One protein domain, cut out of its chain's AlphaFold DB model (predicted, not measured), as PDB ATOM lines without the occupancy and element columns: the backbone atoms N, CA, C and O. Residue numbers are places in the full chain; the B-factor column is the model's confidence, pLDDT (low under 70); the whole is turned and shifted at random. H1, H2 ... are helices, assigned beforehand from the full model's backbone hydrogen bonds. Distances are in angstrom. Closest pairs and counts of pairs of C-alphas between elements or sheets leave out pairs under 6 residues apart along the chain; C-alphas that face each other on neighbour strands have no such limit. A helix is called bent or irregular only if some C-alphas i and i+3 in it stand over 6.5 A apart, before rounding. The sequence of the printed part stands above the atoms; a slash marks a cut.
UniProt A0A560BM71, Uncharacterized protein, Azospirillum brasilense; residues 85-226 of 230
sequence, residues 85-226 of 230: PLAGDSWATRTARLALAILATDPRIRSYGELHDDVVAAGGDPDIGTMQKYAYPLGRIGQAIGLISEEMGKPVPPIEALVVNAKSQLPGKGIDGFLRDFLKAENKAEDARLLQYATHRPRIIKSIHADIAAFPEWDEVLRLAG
ATOM      1  N   PRO A  85      46.248  59.856  10.854       89.19
ATOM      2  CA  PRO A  85      45.970  58.745   9.935       89.19
ATOM      3  C   PRO A  85      44.652  58.009  10.213       89.19
ATOM      4  O   PRO A  85      44.104  57.352   9.323       89.19
ATOM      5  N   LEU A  86      44.130  58.118  11.435       90.19
ATOM      6  CA  LEU A  86      42.881  57.515  11.898       90.19
ATOM      7  C   LEU A  86      41.783  58.553  12.169       90.19
ATOM      8  O   LEU A  86      40.707  58.169  12.628       90.19
ATOM      9  N   ALA A  87      42.009  59.830  11.851       85.94
ATOM     10  CA  ALA A  87      41.029  60.900  12.001       85.94
ATOM     11  C   ALA A  87      40.104  61.017  10.771       85.94
ATOM     12  O   ALA A  87      40.496  60.747   9.631       85.94
ATOM     13  N   GLY A  88      38.858  61.443  11.001       84.00
ATOM     14  CA  GLY A  88      37.826  61.615   9.969       84.00
ATOM     15  C   GLY A  88      37.003  60.354   9.671       84.00
ATOM     16  O   GLY A  88      37.193  59.306  10.282       84.00
ATOM     17  N   ASP A  89      36.073  60.446   8.716       83.75
ATOM     18  CA  ASP A  89      35.012  59.434   8.529       83.75
ATOM     19  C   ASP A  89      34.970  58.787   7.145       83.75
ATOM     20  O   ASP A  89      33.967  58.186   6.749       83.75
ATOM     21  N   SER A  90      36.076  58.857   6.402       85.25
ATOM     22  CA  SER A  90      36.184  58.092   5.162       85.25
ATOM     23  C   SER A  90      36.090  56.593   5.449       85.25
ATOM     24  O   SER A  90      36.517  56.115   6.505       85.25
ATOM     25  N   TRP A  91      35.581  55.833   4.476       87.44
ATOM     26  CA  TRP A  91      35.465  54.377   4.582       87.44
ATOM     27  C   TRP A  91      36.773  53.718   5.058       87.44
ATOM     28  O   TRP A  91      36.765  52.895   5.974       87.44
ATOM     29  N   ALA A  92      37.909  54.130   4.481       87.75
ATOM     30  CA  ALA A  92      39.213  53.568   4.816       87.75
ATOM     31  C   ALA A  92      39.608  53.845   6.272       87.75
ATOM     32  O   ALA A  92      40.210  52.992   6.914       87.75
ATOM     33  N   THR A  93      39.245  55.017   6.794       90.12
ATOM     34  CA  THR A  93      39.549  55.421   8.170       90.12
ATOM     35  C   THR A  93      38.674  54.671   9.167       90.12
ATOM     36  O   THR A  93      39.194  54.105  10.124       90.12
ATOM     37  N   ARG A  94      37.360  54.571   8.914       90.88
ATOM     38  CA  ARG A  94      36.454  53.765   9.754       90.88
ATOM     39  C   ARG A  94      36.893  52.303   9.803       90.88
ATOM     40  O   ARG A  94      36.998  51.724  10.879       90.88
ATOM     41  N   THR A  95      37.227  51.747   8.641       92.06
ATOM     42  CA  THR A  95      37.746  50.380   8.515       92.06
ATOM     43  C   THR A  95      39.070  50.210   9.250       92.06
ATOM     44  O   THR A  95      39.250  49.212   9.937       92.06
ATOM     45  N   ALA A  96      39.985  51.180   9.158       94.62
ATOM     46  CA  ALA A  96      41.257  51.142   9.875       94.62
ATOM     47  C   ALA A  96      41.058  51.132  11.397       94.62
ATOM     48  O   ALA A  96      41.718  50.355  12.078       94.62
ATOM     49  N   ARG A  97      40.121  51.931  11.929       95.62
ATOM     50  CA  ARG A  97      39.800  51.932  13.365       95.62
ATOM     51  C   ARG A  97      39.259  50.579  13.832       95.62
ATOM     52  O   ARG A  97      39.755  50.045  14.817       95.62
ATOM     53  N   LEU A  98      38.299  50.003  13.102       96.00
ATOM     54  CA  LEU A  98      37.753  48.678  13.425       96.00
ATOM     55  C   LEU A  98      38.822  47.586  13.330       96.00
ATOM     56  O   LEU A  98      38.990  46.806  14.260       96.00
ATOM     57  N   ALA A  99      39.585  47.559  12.235       96.50
ATOM     58  CA  ALA A  99      40.649  46.582  12.041       96.50
ATOM     59  C   ALA A  99      41.734  46.699  13.121       96.50
ATOM     60  O   ALA A  99      42.172  45.679  13.640       96.50
ATOM     61  N   LEU A 100      42.136  47.915  13.504       98.00
ATOM     62  CA  LEU A 100      43.083  48.116  14.599       98.00
ATOM     63  C   LEU A 100      42.533  47.561  15.919       98.00
ATOM     64  O   LEU A 100      43.245  46.822  16.591       98.00
ATOM     65  N   ALA A 101      41.272  47.852  16.257       97.81
ATOM     66  CA  ALA A 101      40.638  47.325  17.466       97.81
ATOM     67  C   ALA A 101      40.601  45.787  17.482       97.81
ATOM     68  O   ALA A 101      40.986  45.171  18.476       97.81
ATOM     69  N   ILE A 102      40.203  45.167  16.366       97.81
ATOM     70  CA  ILE A 102      40.154  43.706  16.201       97.81
ATOM     71  C   ILE A 102      41.540  43.089  16.388       97.81
ATOM     72  O   ILE A 102      41.706  42.152  17.167       97.81
ATOM     73  N   LEU A 103      42.540  43.609  15.672       97.81
ATOM     74  CA  LEU A 103      43.890  43.053  15.686       97.81
ATOM     75  C   LEU A 103      44.570  43.239  17.048       97.81
ATOM     76  O   LEU A 103      45.305  42.357  17.472       97.81
ATOM     77  N   ALA A 104      44.323  44.358  17.730       97.31
ATOM     78  CA  ALA A 104      44.879  44.640  19.051       97.31
ATOM     79  C   ALA A 104      44.257  43.760  20.148       97.31
ATOM     80  O   ALA A 104      44.958  43.321  21.054       97.31
ATOM     81  N   THR A 105      42.954  43.476  20.045       96.06
ATOM     82  CA  THR A 105      42.217  42.675  21.040       96.06
ATOM     83  C   THR A 105      42.434  41.170  20.844       96.06
ATOM     84  O   THR A 105      42.506  40.415  21.810       96.06
ATOM     85  N   ASP A 106      42.569  40.720  19.595       95.69
ATOM     86  CA  ASP A 106      42.862  39.329  19.238       95.69
ATOM     87  C   ASP A 106      44.014  39.302  18.213       95.69
ATOM     88  O   ASP A 106      43.759  39.273  17.002       95.69
ATOM     89  N   PRO A 107      45.287  39.330  18.661       95.00
ATOM     90  CA  PRO A 107      46.471  39.453  17.803       95.00
ATOM     91  C   PRO A 107      46.865  38.137  17.112       95.00
ATOM     92  O   PRO A 107      48.032  37.739  17.084       95.00
ATOM     93  N   ARG A 108      45.894  37.445  16.511       96.38
ATOM     94  CA  ARG A 108      46.127  36.281  15.648       96.38
ATOM     95  C   ARG A 108      46.313  36.670  14.182       96.38
ATOM     96  O   ARG A 108      45.759  37.656  13.691       96.38
ATOM     97  N   ILE A 109      47.066  35.840  13.463       97.81
ATOM     98  CA  ILE A 109      47.228  35.951  12.010       97.81
ATOM     99  C   ILE A 109      45.868  35.738  11.338       97.81
ATOM    100  O   ILE A 109      45.148  34.799  11.677       97.81
ATOM    101  N   ARG A 110      45.540  36.599  10.374       96.12
ATOM    102  CA  ARG A 110      44.306  36.540   9.585       96.12
ATOM    103  C   ARG A 110      44.611  36.746   8.119       96.12
ATOM    104  O   ARG A 110      45.456  37.558   7.751       96.12
ATOM    105  N   SER A 111      43.886  36.064   7.254       95.12
ATOM    106  CA  SER A 111      43.817  36.443   5.854       95.12
ATOM    107  C   SER A 111      43.056  37.762   5.677       95.12
ATOM    108  O   SER A 111      42.260  38.165   6.521       95.12
ATOM    109  N   TYR A 112      43.246  38.427   4.535       92.00
ATOM    110  CA  TYR A 112      42.431  39.596   4.168       92.00
ATOM    111  C   TYR A 112      40.917  39.313   4.161       92.00
ATOM    112  O   TYR A 112      40.136  40.225   4.409       92.00
ATOM    113  N   GLY A 113      40.510  38.075   3.852       91.44
ATOM    114  CA  GLY A 113      39.106  37.659   3.892       91.44
ATOM    115  C   GLY A 113      38.592  37.556   5.324       91.44
ATOM    116  O   GLY A 113      37.596  38.183   5.649       91.44
ATOM    117  N   GLU A 114      39.334  36.875   6.200       94.62
ATOM    118  CA  GLU A 114      38.975  36.767   7.622       94.62
ATOM    119  C   GLU A 114      38.925  38.137   8.308       94.62
ATOM    120  O   GLU A 114      37.993  38.412   9.053       94.62
ATOM    121  N   LEU A 115      39.875  39.035   8.014       94.56
ATOM    122  CA  LEU A 115      39.805  40.406   8.529       94.56
ATOM    123  C   LEU A 115      38.559  41.139   8.021       94.56
ATOM    124  O   LEU A 115      37.970  41.919   8.762       94.56
ATOM    125  N   HIS A 116      38.174  40.930   6.759       92.25
ATOM    126  CA  HIS A 116      36.961  41.539   6.229       92.25
ATOM    127  C   HIS A 116      35.721  41.053   6.972       92.25
ATOM    128  O   HIS A 116      34.924  41.888   7.390       92.25
ATOM    129  N   ASP A 117      35.601  39.745   7.178       92.75
ATOM    130  CA  ASP A 117      34.478  39.157   7.902       92.75
ATOM    131  C   ASP A 117      34.414  39.688   9.345       92.75
ATOM    132  O   ASP A 117      33.348  40.109   9.793       92.75
ATOM    133  N   ASP A 118      35.559  39.776  10.032       94.75
ATOM    134  CA  ASP A 118      35.648  40.338  11.386       94.75
ATOM    135  C   ASP A 118      35.247  41.828  11.417       94.75
ATOM    136  O   ASP A 118      34.498  42.260  12.295       94.75
ATOM    137  N   VAL A 119      35.699  42.631  10.445       93.38
ATOM    138  CA  VAL A 119      35.332  44.056  10.334       93.38
ATOM    139  C   VAL A 119      33.836  44.226  10.088       93.38
ATOM    140  O   VAL A 119      33.216  45.093  10.701       93.38
ATOM    141  N   VAL A 120      33.244  43.414   9.211       92.25
ATOM    142  CA  VAL A 120      31.800  43.439   8.944       92.25
ATOM    143  C   VAL A 120      31.019  43.030  10.193       92.25
ATOM    144  O   VAL A 120      30.055  43.703  10.557       92.25
ATOM    145  N   ALA A 121      31.464  41.987  10.899       93.75
ATOM    146  CA  ALA A 121      30.862  41.557  12.160       93.75
ATOM    147  C   ALA A 121      30.926  42.648  13.246       93.75
ATOM    148  O   ALA A 121      29.993  42.781  14.037       93.75
ATOM    149  N   ALA A 122      31.975  43.475  13.242       92.19
ATOM    150  CA  ALA A 122      32.130  44.630  14.127       92.19
ATOM    151  C   ALA A 122      31.342  45.886  13.682       92.19
ATOM    152  O   ALA A 122      31.516  46.960  14.260       92.19
ATOM    153  N   GLY A 123      30.476  45.780  12.666       90.44
ATOM    154  CA  GLY A 123      29.637  46.879  12.170       90.44
ATOM    155  C   GLY A 123      30.249  47.692  11.025       90.44
ATOM    156  O   GLY A 123      29.781  48.793  10.735       90.44
ATOM    157  N   GLY A 124      31.302  47.181  10.385       87.75
ATOM    158  CA  GLY A 124      31.888  47.759   9.180       87.75
ATOM    159  C   GLY A 124      31.045  47.534   7.920       87.75
ATOM    160  O   GLY A 124      30.175  46.666   7.863       87.75
ATOM    161  N   ASP A 125      31.325  48.321   6.880       82.50
ATOM    162  CA  ASP A 125      30.577  48.283   5.619       82.50
ATOM    163  C   ASP A 125      30.858  46.974   4.831       82.50
ATOM    164  O   ASP A 125      32.020  46.713   4.493       82.50
ATOM    165  N   PRO A 126      29.833  46.165   4.481       72.88
ATOM    166  CA  PRO A 126      30.013  44.864   3.822       72.88
ATOM    167  C   PRO A 126      30.282  44.951   2.312       72.88
ATOM    168  O   PRO A 126      30.864  44.037   1.730       72.88
ATOM    169  N   ASP A 127      29.870  46.035   1.648       61.00
ATOM    170  CA  ASP A 127      29.795  46.082   0.182       61.00
ATOM    171  C   ASP A 127      31.015  46.738  -0.477       61.00
ATOM    172  O   ASP A 127      31.005  47.867  -0.976       61.00
ATOM    173  N   ILE A 128      32.129  46.015  -0.445       57.09
ATOM    174  CA  ILE A 128      33.407  46.502  -0.950       57.09
ATOM    175  C   ILE A 128      34.283  45.324  -1.377       57.09
ATOM    176  O   ILE A 128      34.976  44.738  -0.558       57.09
ATOM    177  N   GLY A 129      34.316  45.022  -2.683       55.03
ATOM    178  CA  GLY A 129      35.201  43.996  -3.266       55.03
ATOM    179  C   GLY A 129      36.583  43.919  -2.590       55.03
ATOM    180  O   GLY A 129      37.351  44.883  -2.599       55.03
ATOM    181  N   THR A 130      36.855  42.785  -1.949       53.81
ATOM    182  CA  THR A 130      37.593  42.706  -0.675       53.81
ATOM    183  C   THR A 130      39.115  42.789  -0.783       53.81
ATOM    184  O   THR A 130      39.775  43.340   0.094       53.81
ATOM    185  N   MET A 131      39.719  42.294  -1.862       47.75
ATOM    186  CA  MET A 131      41.165  42.017  -1.853       47.75
ATOM    187  C   MET A 131      42.065  43.231  -2.143       47.75
ATOM    188  O   MET A 131      43.164  43.329  -1.606       47.75
ATOM    189  N   GLN A 132      41.618  44.168  -2.985       52.41
ATOM    190  CA  GLN A 132      42.416  45.344  -3.372       52.41
ATOM    191  C   GLN A 132      42.180  46.560  -2.461       52.41
ATOM    192  O   GLN A 132      42.888  47.558  -2.577       52.41
ATOM    193  N   LYS A 133      41.208  46.495  -1.540       70.50
ATOM    194  CA  LYS A 133      40.746  47.662  -0.772       70.50
ATOM    195  C   LYS A 133      41.344  47.787   0.628       70.50
ATOM    196  O   LYS A 133      41.415  48.904   1.126       70.50
ATOM    197  N   TYR A 134      41.854  46.706   1.226       84.94
ATOM    198  CA  TYR A 134      42.476  46.757   2.560       84.94
ATOM    199  C   TYR A 134      43.882  47.372   2.583       84.94
ATOM    200  O   TYR A 134      44.373  47.714   3.653       84.94
ATOM    201  N   ALA A 135      44.510  47.598   1.425       84.25
ATOM    202  CA  ALA A 135      45.806  48.275   1.365       84.25
ATOM    203  C   ALA A 135      45.764  49.680   1.998       84.25
ATOM    204  O   ALA A 135      46.674  50.038   2.740       84.25
ATOM    205  N   TYR A 136      44.697  50.451   1.755       87.94
ATOM    206  CA  TYR A 136      44.554  51.801   2.311       87.94
ATOM    207  C   TYR A 136      44.286  51.804   3.827       87.94
ATOM    208  O   TYR A 136      45.025  52.492   4.531       87.94
ATOM    209  N   PRO A 137      43.306  51.044   4.367       92.44
ATOM    210  CA  PRO A 137      43.135  50.897   5.811       92.44
ATOM    211  C   PRO A 137      44.402  50.427   6.533       92.44
ATOM    212  O   PRO A 137      44.798  51.035   7.520       92.44
ATOM    213  N   LEU A 138      45.080  49.393   6.023       94.31
ATOM    214  CA  LEU A 138      46.301  48.877   6.652       94.31
ATOM    215  C   LEU A 138      47.461  49.872   6.552       94.31
ATOM    216  O   LEU A 138      48.245  49.989   7.486       94.31
ATOM    217  N   GLY A 139      47.544  50.638   5.461       93.31
ATOM    218  CA  GLY A 139      48.498  51.739   5.338       93.31
ATOM    219  C   GLY A 139      48.268  52.837   6.379       93.31
ATOM    220  O   GLY A 139      49.228  53.335   6.961       93.31
ATOM    221  N   ARG A 140      47.003  53.174   6.661       94.88
ATOM    222  CA  ARG A 140      46.643  54.112   7.738       94.88
ATOM    223  C   ARG A 140      47.016  53.570   9.114       94.88
ATOM    224  O   ARG A 140      47.532  54.333   9.921       94.88
ATOM    225  N   ILE A 141      46.814  52.273   9.357       97.44
ATOM    226  CA  ILE A 141      47.265  51.616  10.594       97.44
ATOM    227  C   ILE A 141      48.785  51.720  10.733       97.44
ATOM    228  O   ILE A 141      49.248  52.212  11.753       97.44
ATOM    229  N   GLY A 142      49.562  51.358   9.709       97.19
ATOM    230  CA  GLY A 142      51.026  51.441   9.774       97.19
ATOM    231  C   GLY A 142      51.537  52.865  10.039       97.19
ATOM    232  O   GLY A 142      52.422  53.069  10.869       97.19
ATOM    233  N   GLN A 143      50.929  53.878   9.409       96.25
ATOM    234  CA  GLN A 143      51.232  55.291   9.688       96.25
ATOM    235  C   GLN A 143      50.900  55.677  11.134       96.25
ATOM    236  O   GLN A 143      51.695  56.336  11.801       96.25
ATOM    237  N   ALA A 144      49.736  55.250  11.622       96.88
ATOM    238  CA  ALA A 144      49.310  55.465  12.997       96.88
ATOM    239  C   ALA A 144      50.272  54.832  14.009       96.88
ATOM    240  O   ALA A 144      50.688  55.500  14.950       96.88
ATOM    241  N   ILE A 145      50.667  53.578  13.791       97.75
ATOM    242  CA  ILE A 145      51.629  52.864  14.636       97.75
ATOM    243  C   ILE A 145      52.973  53.599  14.675       97.75
ATOM    244  O   ILE A 145      53.544  53.743  15.752       97.75
ATOM    245  N   GLY A 146      53.441  54.136  13.543       95.31
ATOM    246  CA  GLY A 146      54.642  54.974  13.495       95.31
ATOM    247  C   GLY A 146      54.547  56.202  14.407       95.31
ATOM    248  O   GLY A 146      55.417  56.416  15.247       95.31
ATOM    249  N   LEU A 147      53.453  56.965  14.314       94.75
ATOM    250  CA  LEU A 147      53.231  58.141  15.169       94.75
ATOM    251  C   LEU A 147      53.074  57.778  16.654       94.75
ATOM    252  O   LEU A 147      53.568  58.492  17.524       94.75
ATOM    253  N   ILE A 148      52.392  56.673  16.958       96.06
ATOM    254  CA  ILE A 148      52.235  56.186  18.336       96.06
ATOM    255  C   ILE A 148      53.587  55.753  18.898       96.06
ATOM    256  O   ILE A 148      53.884  56.038  20.051       96.06
ATOM    257  N   SER A 149      54.424  55.111  18.087       95.44
ATOM    258  CA  SER A 149      55.774  54.716  18.481       95.44
ATOM    259  C   SER A 149      56.635  55.918  18.880       95.44
ATOM    260  O   SER A 149      57.328  55.865  19.898       95.44
ATOM    261  N   GLU A 150      56.544  57.021  18.132       94.06
ATOM    262  CA  GLU A 150      57.191  58.287  18.489       94.06
ATOM    263  C   GLU A 150      56.646  58.854  19.810       94.06
ATOM    264  O   GLU A 150      57.428  59.238  20.679       94.06
ATOM    265  N   GLU A 151      55.321  58.870  19.991       93.81
ATOM    266  CA  GLU A 151      54.671  59.386  21.206       93.81
ATOM    267  C   GLU A 151      55.004  58.540  22.450       93.81
ATOM    268  O   GLU A 151      55.261  59.085  23.521       93.81
ATOM    269  N   MET A 152      55.064  57.212  22.311       94.50
ATOM    270  CA  MET A 152      55.458  56.289  23.383       94.50
ATOM    271  C   MET A 152      56.971  56.291  23.652       94.50
ATOM    272  O   MET A 152      57.416  55.727  24.654       94.50
ATOM    273  N   GLY A 153      57.779  56.878  22.762       95.56
ATOM    274  CA  GLY A 153      59.239  56.875  22.858       95.56
ATOM    275  C   GLY A 153      59.873  55.489  22.707       95.56
ATOM    276  O   GLY A 153      60.994  55.280  23.173       95.56
ATOM    277  N   LYS A 154      59.170  54.531  22.092       96.06
ATOM    278  CA  LYS A 154      59.662  53.165  21.872       96.06
ATOM    279  C   LYS A 154      59.018  52.508  20.647       96.06
ATOM    280  O   LYS A 154      57.917  52.907  20.265       96.06
ATOM    281  N   PRO A 155      59.652  51.486  20.048       97.19
ATOM    282  CA  PRO A 155      59.097  50.785  18.896       97.19
ATOM    283  C   PRO A 155      57.780  50.083  19.238       97.19
ATOM    284  O   PRO A 155      57.695  49.332  20.209       97.19
ATOM    285  N   VAL A 156      56.757  50.313  18.416       98.50
ATOM    286  CA  VAL A 156      55.500  49.556  18.453       98.50
ATOM    287  C   VAL A 156      55.489  48.606  17.255       98.50
ATOM    288  O   VAL A 156      55.705  49.066  16.129       98.50
ATOM    289  N   PRO A 157      55.273  47.291  17.454       98.50
ATOM    290  CA  PRO A 157      55.263  46.343  16.349       98.50
ATOM    291  C   PRO A 157      54.171  46.662  15.312       98.50
ATOM    292  O   PRO A 157      53.059  47.036  15.684       98.50
ATOM    293  N   PRO A 158      54.448  46.498  14.007       98.31
ATOM    294  CA  PRO A 158      53.505  46.803  12.930       98.31
ATOM    295  C   PRO A 158      52.387  45.755  12.885       98.31
ATOM    296  O   PRO A 158      52.505  44.720  12.227       98.31
ATOM    297  N   ILE A 159      51.303  46.000  13.621       98.62
ATOM    298  CA  ILE A 159      50.212  45.039  13.829       98.62
ATOM    299  C   ILE A 159      49.515  44.622  12.526       98.62
ATOM    300  O   ILE A 159      49.032  43.496  12.401       98.62
ATOM    301  N   GLU A 160      49.535  45.480  11.504       97.81
ATOM    302  CA  GLU A 160      49.020  45.178  10.171       97.81
ATOM    303  C   GLU A 160      49.760  44.012   9.491       97.81
ATOM    304  O   GLU A 160      49.240  43.415   8.546       97.81
ATOM    305  N   ALA A 161      50.942  43.630   9.989       98.19
ATOM    306  CA  ALA A 161      51.679  42.457   9.532       98.19
ATOM    307  C   ALA A 161      50.969  41.128   9.829       98.19
ATOM    308  O   ALA A 161      51.281  40.126   9.179       98.19
ATOM    309  N   LEU A 162      50.013  41.101  10.767       98.56
ATOM    310  CA  LEU A 162      49.162  39.934  11.025       98.56
ATOM    311  C   LEU A 162      48.212  39.625   9.861       98.56
ATOM    312  O   LEU A 162      47.663  38.523   9.803       98.56
ATOM    313  N   VAL A 163      48.024  40.565   8.930       97.31
ATOM    314  CA  VAL A 163      47.101  40.422   7.806       97.31
ATOM    315  C   VAL A 163      47.840  39.888   6.585       97.31
ATOM    316  O   VAL A 163      48.666  40.569   5.970       97.31
ATOM    317  N   VAL A 164      47.542  38.646   6.217       96.56
ATOM    318  CA  VAL A 164      48.310  37.881   5.234       96.56
ATOM    319  C   VAL A 164      47.504  37.507   3.996       96.56
ATOM    320  O   VAL A 164      46.274  37.452   3.974       96.56
ATOM    321  N   ASN A 165      48.212  37.201   2.914       94.12
ATOM    322  CA  ASN A 165      47.601  36.510   1.792       94.12
ATOM    323  C   ASN A 165      47.318  35.047   2.175       94.12
ATOM    324  O   ASN A 165      48.223  34.343   2.616       94.12
ATOM    325  N   ALA A 166      46.093  34.572   1.933       91.94
ATOM    326  CA  ALA A 166      45.670  33.220   2.310       91.94
ATOM    327  C   ALA A 166      46.546  32.100   1.712       91.94
ATOM    328  O   ALA A 166      46.717  31.057   2.336       91.94
ATOM    329  N   LYS A 167      47.131  32.309   0.523       93.00
ATOM    330  CA  LYS A 167      47.996  31.315  -0.129       93.00
ATOM    331  C   LYS A 167      49.424  31.360   0.398       93.00
ATOM    332  O   LYS A 167      49.977  30.320   0.728       93.00
ATOM    333  N   SER A 168      50.042  32.542   0.433       93.38
ATOM    334  CA  SER A 168      51.456  32.651   0.816       93.38
ATOM    335  C   SER A 168      51.682  32.681   2.323       93.38
ATOM    336  O   SER A 168      52.819  32.493   2.742       93.38
ATOM    337  N   GLN A 169      50.640  32.941   3.121       94.94
ATOM    338  CA  GLN A 169      50.732  33.145   4.573       94.94
ATOM    339  C   GLN A 169      51.719  34.257   4.956       94.94
ATOM    340  O   GLN A 169      52.317  34.263   6.028       94.94
ATOM    341  N   LEU A 170      51.897  35.221   4.052       96.62
ATOM    342  CA  LEU A 170      52.744  36.383   4.251       96.62
ATOM    343  C   LEU A 170      51.954  37.661   3.956       96.62
ATOM    344  O   LEU A 170      51.116  37.659   3.043       96.62
ATOM    345  N   PRO A 171      52.247  38.769   4.656       95.62
ATOM    346  CA  PRO A 171      51.639  40.051   4.341       95.62
ATOM    347  C   PRO A 171      52.085  40.531   2.959       95.62
ATOM    348  O   PRO A 171      53.156  40.147   2.469       95.62
ATOM    349  N   GLY A 172      51.276  41.380   2.324       91.31
ATOM    350  CA  GLY A 172      51.617  41.995   1.039       91.31
ATOM    351  C   GLY A 172      52.867  42.883   1.120       91.31
ATOM    352  O   GLY A 172      53.205  43.398   2.178       91.31
ATOM    353  N   LYS A 173      53.552  43.107  -0.010       90.12
ATOM    354  CA  LYS A 173      54.770  43.950  -0.053       90.12
ATOM    355  C   LYS A 173      54.524  45.422   0.299       90.12
ATOM    356  O   LYS A 173      55.461  46.128   0.649       90.12
ATOM    357  N   GLY A 174      53.275  45.887   0.201       88.69
ATOM    358  CA  GLY A 174      52.906  47.273   0.496       88.69
ATOM    359  C   GLY A 174      53.236  47.712   1.925       88.69
ATOM    360  O   GLY A 174      53.472  48.894   2.139       88.69
ATOM    361  N   ILE A 175      53.326  46.776   2.878       94.12
ATOM    362  CA  ILE A 175      53.671  47.092   4.271       94.12
ATOM    363  C   ILE A 175      55.178  47.038   4.555       94.12
ATOM    364  O   ILE A 175      55.602  47.383   5.652       94.12
ATOM    365  N   ASP A 176      56.014  46.625   3.592       95.06
ATOM    366  CA  ASP A 176      57.449  46.405   3.829       95.06
ATOM    367  C   ASP A 176      58.176  47.688   4.293       95.06
ATOM    368  O   ASP A 176      59.249  47.597   4.886       95.06
ATOM    369  N   GLY A 177      57.611  48.875   4.030       95.25
ATOM    370  CA  GLY A 177      58.072  50.142   4.609       95.25
ATOM    371  C   GLY A 177      58.008  50.132   6.136       95.25
ATOM    372  O   GLY A 177      59.053  50.193   6.780       95.25
ATOM    373  N   PHE A 178      56.811  49.932   6.693       97.50
ATOM    374  CA  PHE A 178      56.574  49.883   8.139       97.50
ATOM    375  C   PHE A 178      57.404  48.795   8.825       97.50
ATOM    376  O   PHE A 178      58.021  49.035   9.860       97.50
ATOM    377  N   LEU A 179      57.512  47.617   8.200       98.25
ATOM    378  CA  LEU A 179      58.339  46.523   8.717       98.25
ATOM    379  C   LEU A 179      59.816  46.920   8.839       98.25
ATOM    380  O   LEU A 179      60.457  46.614   9.842       98.25
ATOM    381  N   ARG A 180      60.378  47.589   7.823       98.25
ATOM    382  CA  ARG A 180      61.778  48.041   7.863       98.25
ATOM    383  C   ARG A 180      61.996  49.111   8.917       98.25
ATOM    384  O   ARG A 180      63.044  49.093   9.556       98.25
ATOM    385  N   ASP A 181      61.055  50.032   9.065       96.88
ATOM    386  CA  ASP A 181      61.177  51.121  10.030       96.88
ATOM    387  C   ASP A 181      61.124  50.577  11.462       96.88
ATOM    388  O   ASP A 181      62.018  50.881  12.251       96.88
ATOM    389  N   PHE A 182      60.205  49.648  11.747       98.38
ATOM    390  CA  PHE A 182      60.173  48.907  13.010       98.38
ATOM    391  C   PHE A 182      61.482  48.152  13.280       98.38
ATOM    392  O   PHE A 182      62.097  48.324  14.330       98.38
ATOM    393  N   LEU A 183      61.962  47.359  12.314       98.31
ATOM    394  CA  LEU A 183      63.208  46.601  12.469       98.31
ATOM    395  C   LEU A 183      64.408  47.516  12.742       98.31
ATOM    396  O   LEU A 183      65.258  47.176  13.559       98.31
ATOM    397  N   LYS A 184      64.499  48.679  12.088       96.94
ATOM    398  CA  LYS A 184      65.563  49.654  12.368       96.94
ATOM    399  C   LYS A 184      65.451  50.228  13.778       96.94
ATOM    400  O   LYS A 184      66.472  50.334  14.449       96.94
ATOM    401  N   ALA A 185      64.239  50.572  14.213       95.75
ATOM    402  CA  ALA A 185      63.984  51.100  15.550       95.75
ATOM    403  C   ALA A 185      64.333  50.076  16.652       95.75
ATOM    404  O   ALA A 185      64.857  50.442  17.699       95.75
ATOM    405  N   GLU A 186      64.160  48.785  16.363       96.75
ATOM    406  CA  GLU A 186      64.560  47.647  17.201       96.75
ATOM    407  C   GLU A 186      66.045  47.250  17.060       96.75
ATOM    408  O   GLU A 186      66.460  46.188  17.520       96.75
ATOM    409  N   ASN A 187      66.876  48.064  16.399       96.19
ATOM    410  CA  ASN A 187      68.291  47.769  16.123       96.19
ATOM    411  C   ASN A 187      68.536  46.476  15.306       96.19
ATOM    412  O   ASN A 187      69.636  45.922  15.303       96.19
ATOM    413  N   LYS A 188      67.543  46.011  14.538       96.81
ATOM    414  CA  LYS A 188      67.589  44.839  13.638       96.81
ATOM    415  C   LYS A 188      67.880  45.259  12.182       96.81
ATOM    416  O   LYS A 188      67.205  44.835  11.241       96.81
ATOM    417  N   ALA A 189      68.893  46.105  11.968       95.12
ATOM    418  CA  ALA A 189      69.182  46.719  10.660       95.12
ATOM    419  C   ALA A 189      69.491  45.707   9.534       95.12
ATOM    420  O   ALA A 189      69.101  45.927   8.386       95.12
ATOM    421  N   GLU A 190      70.147  44.586   9.849       96.44
ATOM    422  CA  GLU A 190      70.418  43.543   8.849       96.44
ATOM    423  C   GLU A 190      69.132  42.843   8.399       96.44
ATOM    424  O   GLU A 190      68.934  42.629   7.205       96.44
ATOM    425  N   ASP A 191      68.201  42.565   9.314       97.81
ATOM    426  CA  ASP A 191      66.895  42.021   8.936       97.81
ATOM    427  C   ASP A 191      66.103  43.026   8.085       97.81
ATOM    428  O   ASP A 191      65.494  42.636   7.087       97.81
ATOM    429  N   ALA A 192      66.184  44.327   8.387       97.12
ATOM    430  CA  ALA A 192      65.572  45.364   7.552       97.12
ATOM    431  C   ALA A 192      66.134  45.362   6.116       97.12
ATOM    432  O   ALA A 192      65.378  45.521   5.153       97.12
ATOM    433  N   ARG A 193      67.446  45.142   5.954       96.31
ATOM    434  CA  ARG A 193      68.103  45.001   4.644       96.31
ATOM    435  C   ARG A 193      67.680  43.717   3.935       96.31
ATOM    436  O   ARG A 193      67.437  43.728   2.729       96.31
ATOM    437  N   LEU A 194      67.590  42.610   4.670       97.31
ATOM    438  CA  LEU A 194      67.301  41.294   4.108       97.31
ATOM    439  C   LEU A 194      65.823  41.088   3.747       97.31
ATOM    440  O   LEU A 194      65.522  40.207   2.941       97.31
ATOM    441  N   LEU A 195      64.908  41.906   4.279       95.50
ATOM    442  CA  LEU A 195      63.461  41.794   4.057       95.50
ATOM    443  C   LEU A 195      63.062  41.776   2.569       95.50
ATOM    444  O   LEU A 195      62.097  41.111   2.195       95.50
ATOM    445  N   GLN A 196      63.816  42.469   1.709       92.81
ATOM    446  CA  GLN A 196      63.555  42.522   0.264       92.81
ATOM    447  C   GLN A 196      63.749  41.173  -0.450       92.81
ATOM    448  O   GLN A 196      63.222  40.967  -1.547       92.81
ATOM    449  N   TYR A 197      64.499  40.248   0.152       95.00
ATOM    450  CA  TYR A 197      64.783  38.944  -0.428       95.00
ATOM    451  C   TYR A 197      63.733  37.923   0.006       95.00
ATOM    452  O   TYR A 197      63.535  37.656   1.193       95.00
ATOM    453  N   ALA A 198      63.102  37.282  -0.980       93.44
ATOM    454  CA  ALA A 198      62.042  36.300  -0.755       93.44
ATOM    455  C   ALA A 198      62.473  35.120   0.138       93.44
ATOM    456  O   ALA A 198      61.643  34.559   0.842       93.44
ATOM    457  N   THR A 199      63.761  34.771   0.146       96.81
ATOM    458  CA  THR A 199      64.332  33.703   0.983       96.81
ATOM    459  C   THR A 199      64.383  34.061   2.468       96.81
ATOM    460  O   THR A 199      64.253  33.182   3.315       96.81
ATOM    461  N   HIS A 200      64.552  35.342   2.805       97.31
ATOM    462  CA  HIS A 200      64.668  35.806   4.191       97.31
ATOM    463  C   HIS A 200      63.352  36.353   4.740       97.31
ATOM    464  O   HIS A 200      63.098  36.254   5.941       97.31
ATOM    465  N   ARG A 201      62.488  36.884   3.873       97.25
ATOM    466  CA  ARG A 201      61.224  37.499   4.278       97.25
ATOM    467  C   ARG A 201      60.377  36.617   5.212       97.25
ATOM    468  O   ARG A 201      59.976  37.138   6.246       97.25
ATOM    469  N   PRO A 202      60.151  35.308   4.965       98.06
ATOM    470  CA  PRO A 202      59.330  34.487   5.857       98.06
ATOM    471  C   PRO A 202      59.857  34.413   7.294       98.06
ATOM    472  O   PRO A 202      59.077  34.549   8.235       98.06
ATOM    473  N   ARG A 203      61.178  34.252   7.485       98.12
ATOM    474  CA  ARG A 203      61.763  34.192   8.837       98.12
ATOM    475  C   ARG A 203      61.660  35.534   9.566       98.12
ATOM    476  O   ARG A 203      61.442  35.545  10.771       98.12
ATOM    477  N   ILE A 204      61.791  36.643   8.837       98.50
ATOM    478  CA  ILE A 204      61.718  37.994   9.405       98.50
ATOM    479  C   ILE A 204      60.277  38.307   9.804       98.50
ATOM    480  O   ILE A 204      60.039  38.725  10.930       98.50
ATOM    481  N   ILE A 205      59.306  38.020   8.929       98.38
ATOM    482  CA  ILE A 205      57.877  38.174   9.239       98.38
ATOM    483  C   ILE A 205      57.491  37.350  10.467       98.38
ATOM    484  O   ILE A 205      56.831  37.872  11.355       98.38
ATOM    485  N   LYS A 206      57.953  36.097  10.563       98.25
ATOM    486  CA  LYS A 206      57.695  35.254  11.739       98.25
ATOM    487  C   LYS A 206      58.244  35.867  13.033       98.25
ATOM    488  O   LYS A 206      57.599  35.758  14.069       98.25
ATOM    489  N   SER A 207      59.418  36.498  12.973       98.31
ATOM    490  CA  SER A 207      59.996  37.228  14.109       98.31
ATOM    491  C   SER A 207      59.108  38.408  14.519       98.31
ATOM    492  O   SER A 207      58.742  38.529  15.680       98.31
ATOM    493  N   ILE A 208      58.652  39.205  13.547       98.56
ATOM    494  CA  ILE A 208      57.749  40.342  13.787       98.56
ATOM    495  C   ILE A 208      56.395  39.879  14.346       98.56
ATOM    496  O   ILE A 208      55.856  40.515  15.243       98.56
ATOM    497  N   HIS A 209      55.846  38.756  13.874       98.56
ATOM    498  CA  HIS A 209      54.628  38.169  14.453       98.56
ATOM    499  C   HIS A 209      54.810  37.795  15.926       98.56
ATOM    500  O   HIS A 209      53.888  37.991  16.714       98.56
ATOM    501  N   ALA A 210      55.986  37.292  16.308       98.12
ATOM    502  CA  ALA A 210      56.297  37.025  17.709       98.12
ATOM    503  C   ALA A 210      56.411  38.324  18.523       98.12
ATOM    504  O   ALA A 210      55.874  38.379  19.626       98.12
ATOM    505  N   ASP A 211      57.032  39.370  17.964       98.44
ATOM    506  CA  ASP A 211      57.108  40.694  18.597       98.44
ATOM    507  C   ASP A 211      55.695  41.281  18.827       98.44
ATOM    508  O   ASP A 211      55.407  41.782  19.911       98.44
ATOM    509  N   ILE A 212      54.781  41.156  17.852       98.56
ATOM    510  CA  ILE A 212      53.372  41.587  17.967       98.56
ATOM    511  C   ILE A 212      52.641  40.824  19.078       98.56
ATOM    512  O   ILE A 212      51.970  41.437  19.908       98.56
ATOM    513  N   ALA A 213      52.773  39.495  19.105       97.06
ATOM    514  CA  ALA A 213      52.115  38.651  20.100       97.06
ATOM    515  C   ALA A 213      52.641  38.891  21.526       97.06
ATOM    516  O   ALA A 213      51.910  38.698  22.494       97.06
ATOM    517  N   ALA A 214      53.906  39.297  21.657       97.44
ATOM    518  CA  ALA A 214      54.542  39.580  22.939       97.44
ATOM    519  C   ALA A 214      54.335  41.025  23.425       97.44
ATOM    520  O   ALA A 214      54.695  41.324  24.563       97.44
ATOM    521  N   PHE A 215      53.793  41.922  22.594       98.06
ATOM    522  CA  PHE A 215      53.634  43.333  22.935       98.06
ATOM    523  C   PHE A 215      52.457  43.541  23.906       98.06
ATOM    524  O   PHE A 215      51.309  43.314  23.524       98.06
ATOM    525  N   PRO A 216      52.695  43.980  25.158       95.94
ATOM    526  CA  PRO A 216      51.657  43.982  26.192       95.94
ATOM    527  C   PRO A 216      50.788  45.247  26.203       95.94
ATOM    528  O   PRO A 216      49.795  45.302  26.919       95.94
ATOM    529  N   GLU A 217      51.160  46.283  25.451       97.38
ATOM    530  CA  GLU A 217      50.599  47.636  25.580       97.38
ATOM    531  C   GLU A 217      49.615  47.991  24.463       97.38
ATOM    532  O   GLU A 217      49.448  49.159  24.110       97.38
ATOM    533  N   TRP A 218      48.933  46.990  23.904       97.44
ATOM    534  CA  TRP A 218      47.913  47.214  22.880       97.44
ATOM    535  C   TRP A 218      46.780  48.131  23.357       97.44
ATOM    536  O   TRP A 218      46.325  48.971  22.584       97.44
ATOM    537  N   ASP A 219      46.399  48.068  24.635       96.69
ATOM    538  CA  ASP A 219      45.402  48.980  25.215       96.69
ATOM    539  C   ASP A 219      45.843  50.450  25.150       96.69
ATOM    540  O   ASP A 219      45.047  51.336  24.835       96.69
ATOM    541  N   GLU A 220      47.127  50.720  25.395       96.06
ATOM    542  CA  GLU A 220      47.686  52.070  25.315       96.06
ATOM    543  C   GLU A 220      47.775  52.550  23.862       96.06
ATOM    544  O   GLU A 220      47.456  53.705  23.570       96.06
ATOM    545  N   VAL A 221      48.123  51.654  22.933       96.94
ATOM    546  CA  VAL A 221      48.082  51.931  21.488       96.94
ATOM    547  C   VAL A 221      46.667  52.321  21.059       96.94
ATOM    548  O   VAL A 221      46.496  53.336  20.383       96.94
ATOM    549  N   LEU A 222      45.641  51.573  21.477       96.19
ATOM    550  CA  LEU A 222      44.241  51.887  21.176       96.19
ATOM    551  C   LEU A 222      43.824  53.238  21.767       96.19
ATOM    552  O   LEU A 222      43.229  54.063  21.067       96.19
ATOM    553  N   ARG A 223      44.210  53.510  23.019       95.06
ATOM    554  CA  ARG A 223      43.947  54.790  23.684       95.06
ATOM    555  C   ARG A 223      44.564  55.965  22.922       95.06
ATOM    556  O   ARG A 223      43.874  56.949  22.666       95.06
ATOM    557  N   LEU A 224      45.839  55.869  22.540       93.75
ATOM    558  CA  LEU A 224      46.545  56.907  21.778       93.75
ATOM    559  C   LEU A 224      45.993  57.063  20.356       93.75
ATOM    560  O   LEU A 224      45.933  58.176  19.837       93.75
ATOM    561  N   ALA A 225      45.535  55.970  19.747       92.94
ATOM    562  CA  ALA A 225      44.875  55.986  18.449       92.94
ATOM    563  C   ALA A 225      43.491  56.662  18.475       92.94
ATOM    564  O   ALA A 225      42.959  56.978  17.410       92.94
ATOM    565  N   GLY A 226      42.893  56.874  19.655       92.56
ATOM    566  CA  GLY A 226      41.493  57.293  19.785       92.56
ATOM    567  C   GLY A 226      40.514  56.193  19.358       92.56
ATOM    568  O   GLY A 226      39.419  56.481  18.878       92.56
TER     569      GLY A 226
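Overview. This is residues 85 to 226 of the 230 residues of an uncharacterized protein of Azospirillum brasilense (UniProt A0A560BM71). Helices are packed round a short one, H4, in the middle: the longest helix, H3, runs side by side with part of H5, H1 packs at a slant on residues 136 to 141 of H3, and H7 covers another side of H4. H8 packs on H1 and H3, H2 crosses H1, and H6 folds back on H5. The 142 printed residues hold eight named helices, H1 to H8 in chain order, and no named strand: all helix. The whole is compact, with a radius of gyration of the C-alphas of 14.3 A and spans of 41 by 35 by 22 A.

Along the chain. H3, residues 135 to 152, is 25.3 A long and begins at C-alpha 135 (45.806, 48.275, 1.365). H1, residues 91 to 105, measures 21.3 A, H7, residues 201 to 214, 19.9 A, and H5, residues 173 to 185, 19.5 A. H5 is irregular: C-alphas 174 and 177 are 7.2 A apart. Shorter are H2, 112 to 121, H4, 159 to 162, H6, 189 to 194, and H8, 218 to 225, ending at C-alpha 225 (44.875, 55.986, 18.449).

Arrangement. H3 touches H5, whose residues 174 to 178 alone take part, at a shallow tilt of 10 degrees, the same way; the closest C-alphas, Gly 142 and Phe 178, are 6.0 A apart. With residues 136 to 141 alone it touches H1 at a steep tilt of 59 degrees, C-alphas 96 and 137 being closest at 4.5 A. H4 touches H7, closest at C-alphas 159 and 212, 6.2 A. H5 and H6 form a helical hairpin. Every O i to N i+4 pair is within hydrogen-bond range in H1, H2, H3, H6, H7 and H8, against 7 of 9 in H5; H4 is too short for such a pair.

Size, cuts and confidence. The farthest C-alphas, Asp 127 and Asn 187, are 41.7 A apart. The printed part has no cut. The link from H2 to H3 is long, and its residues 127 to 132 have pLDDT under 70.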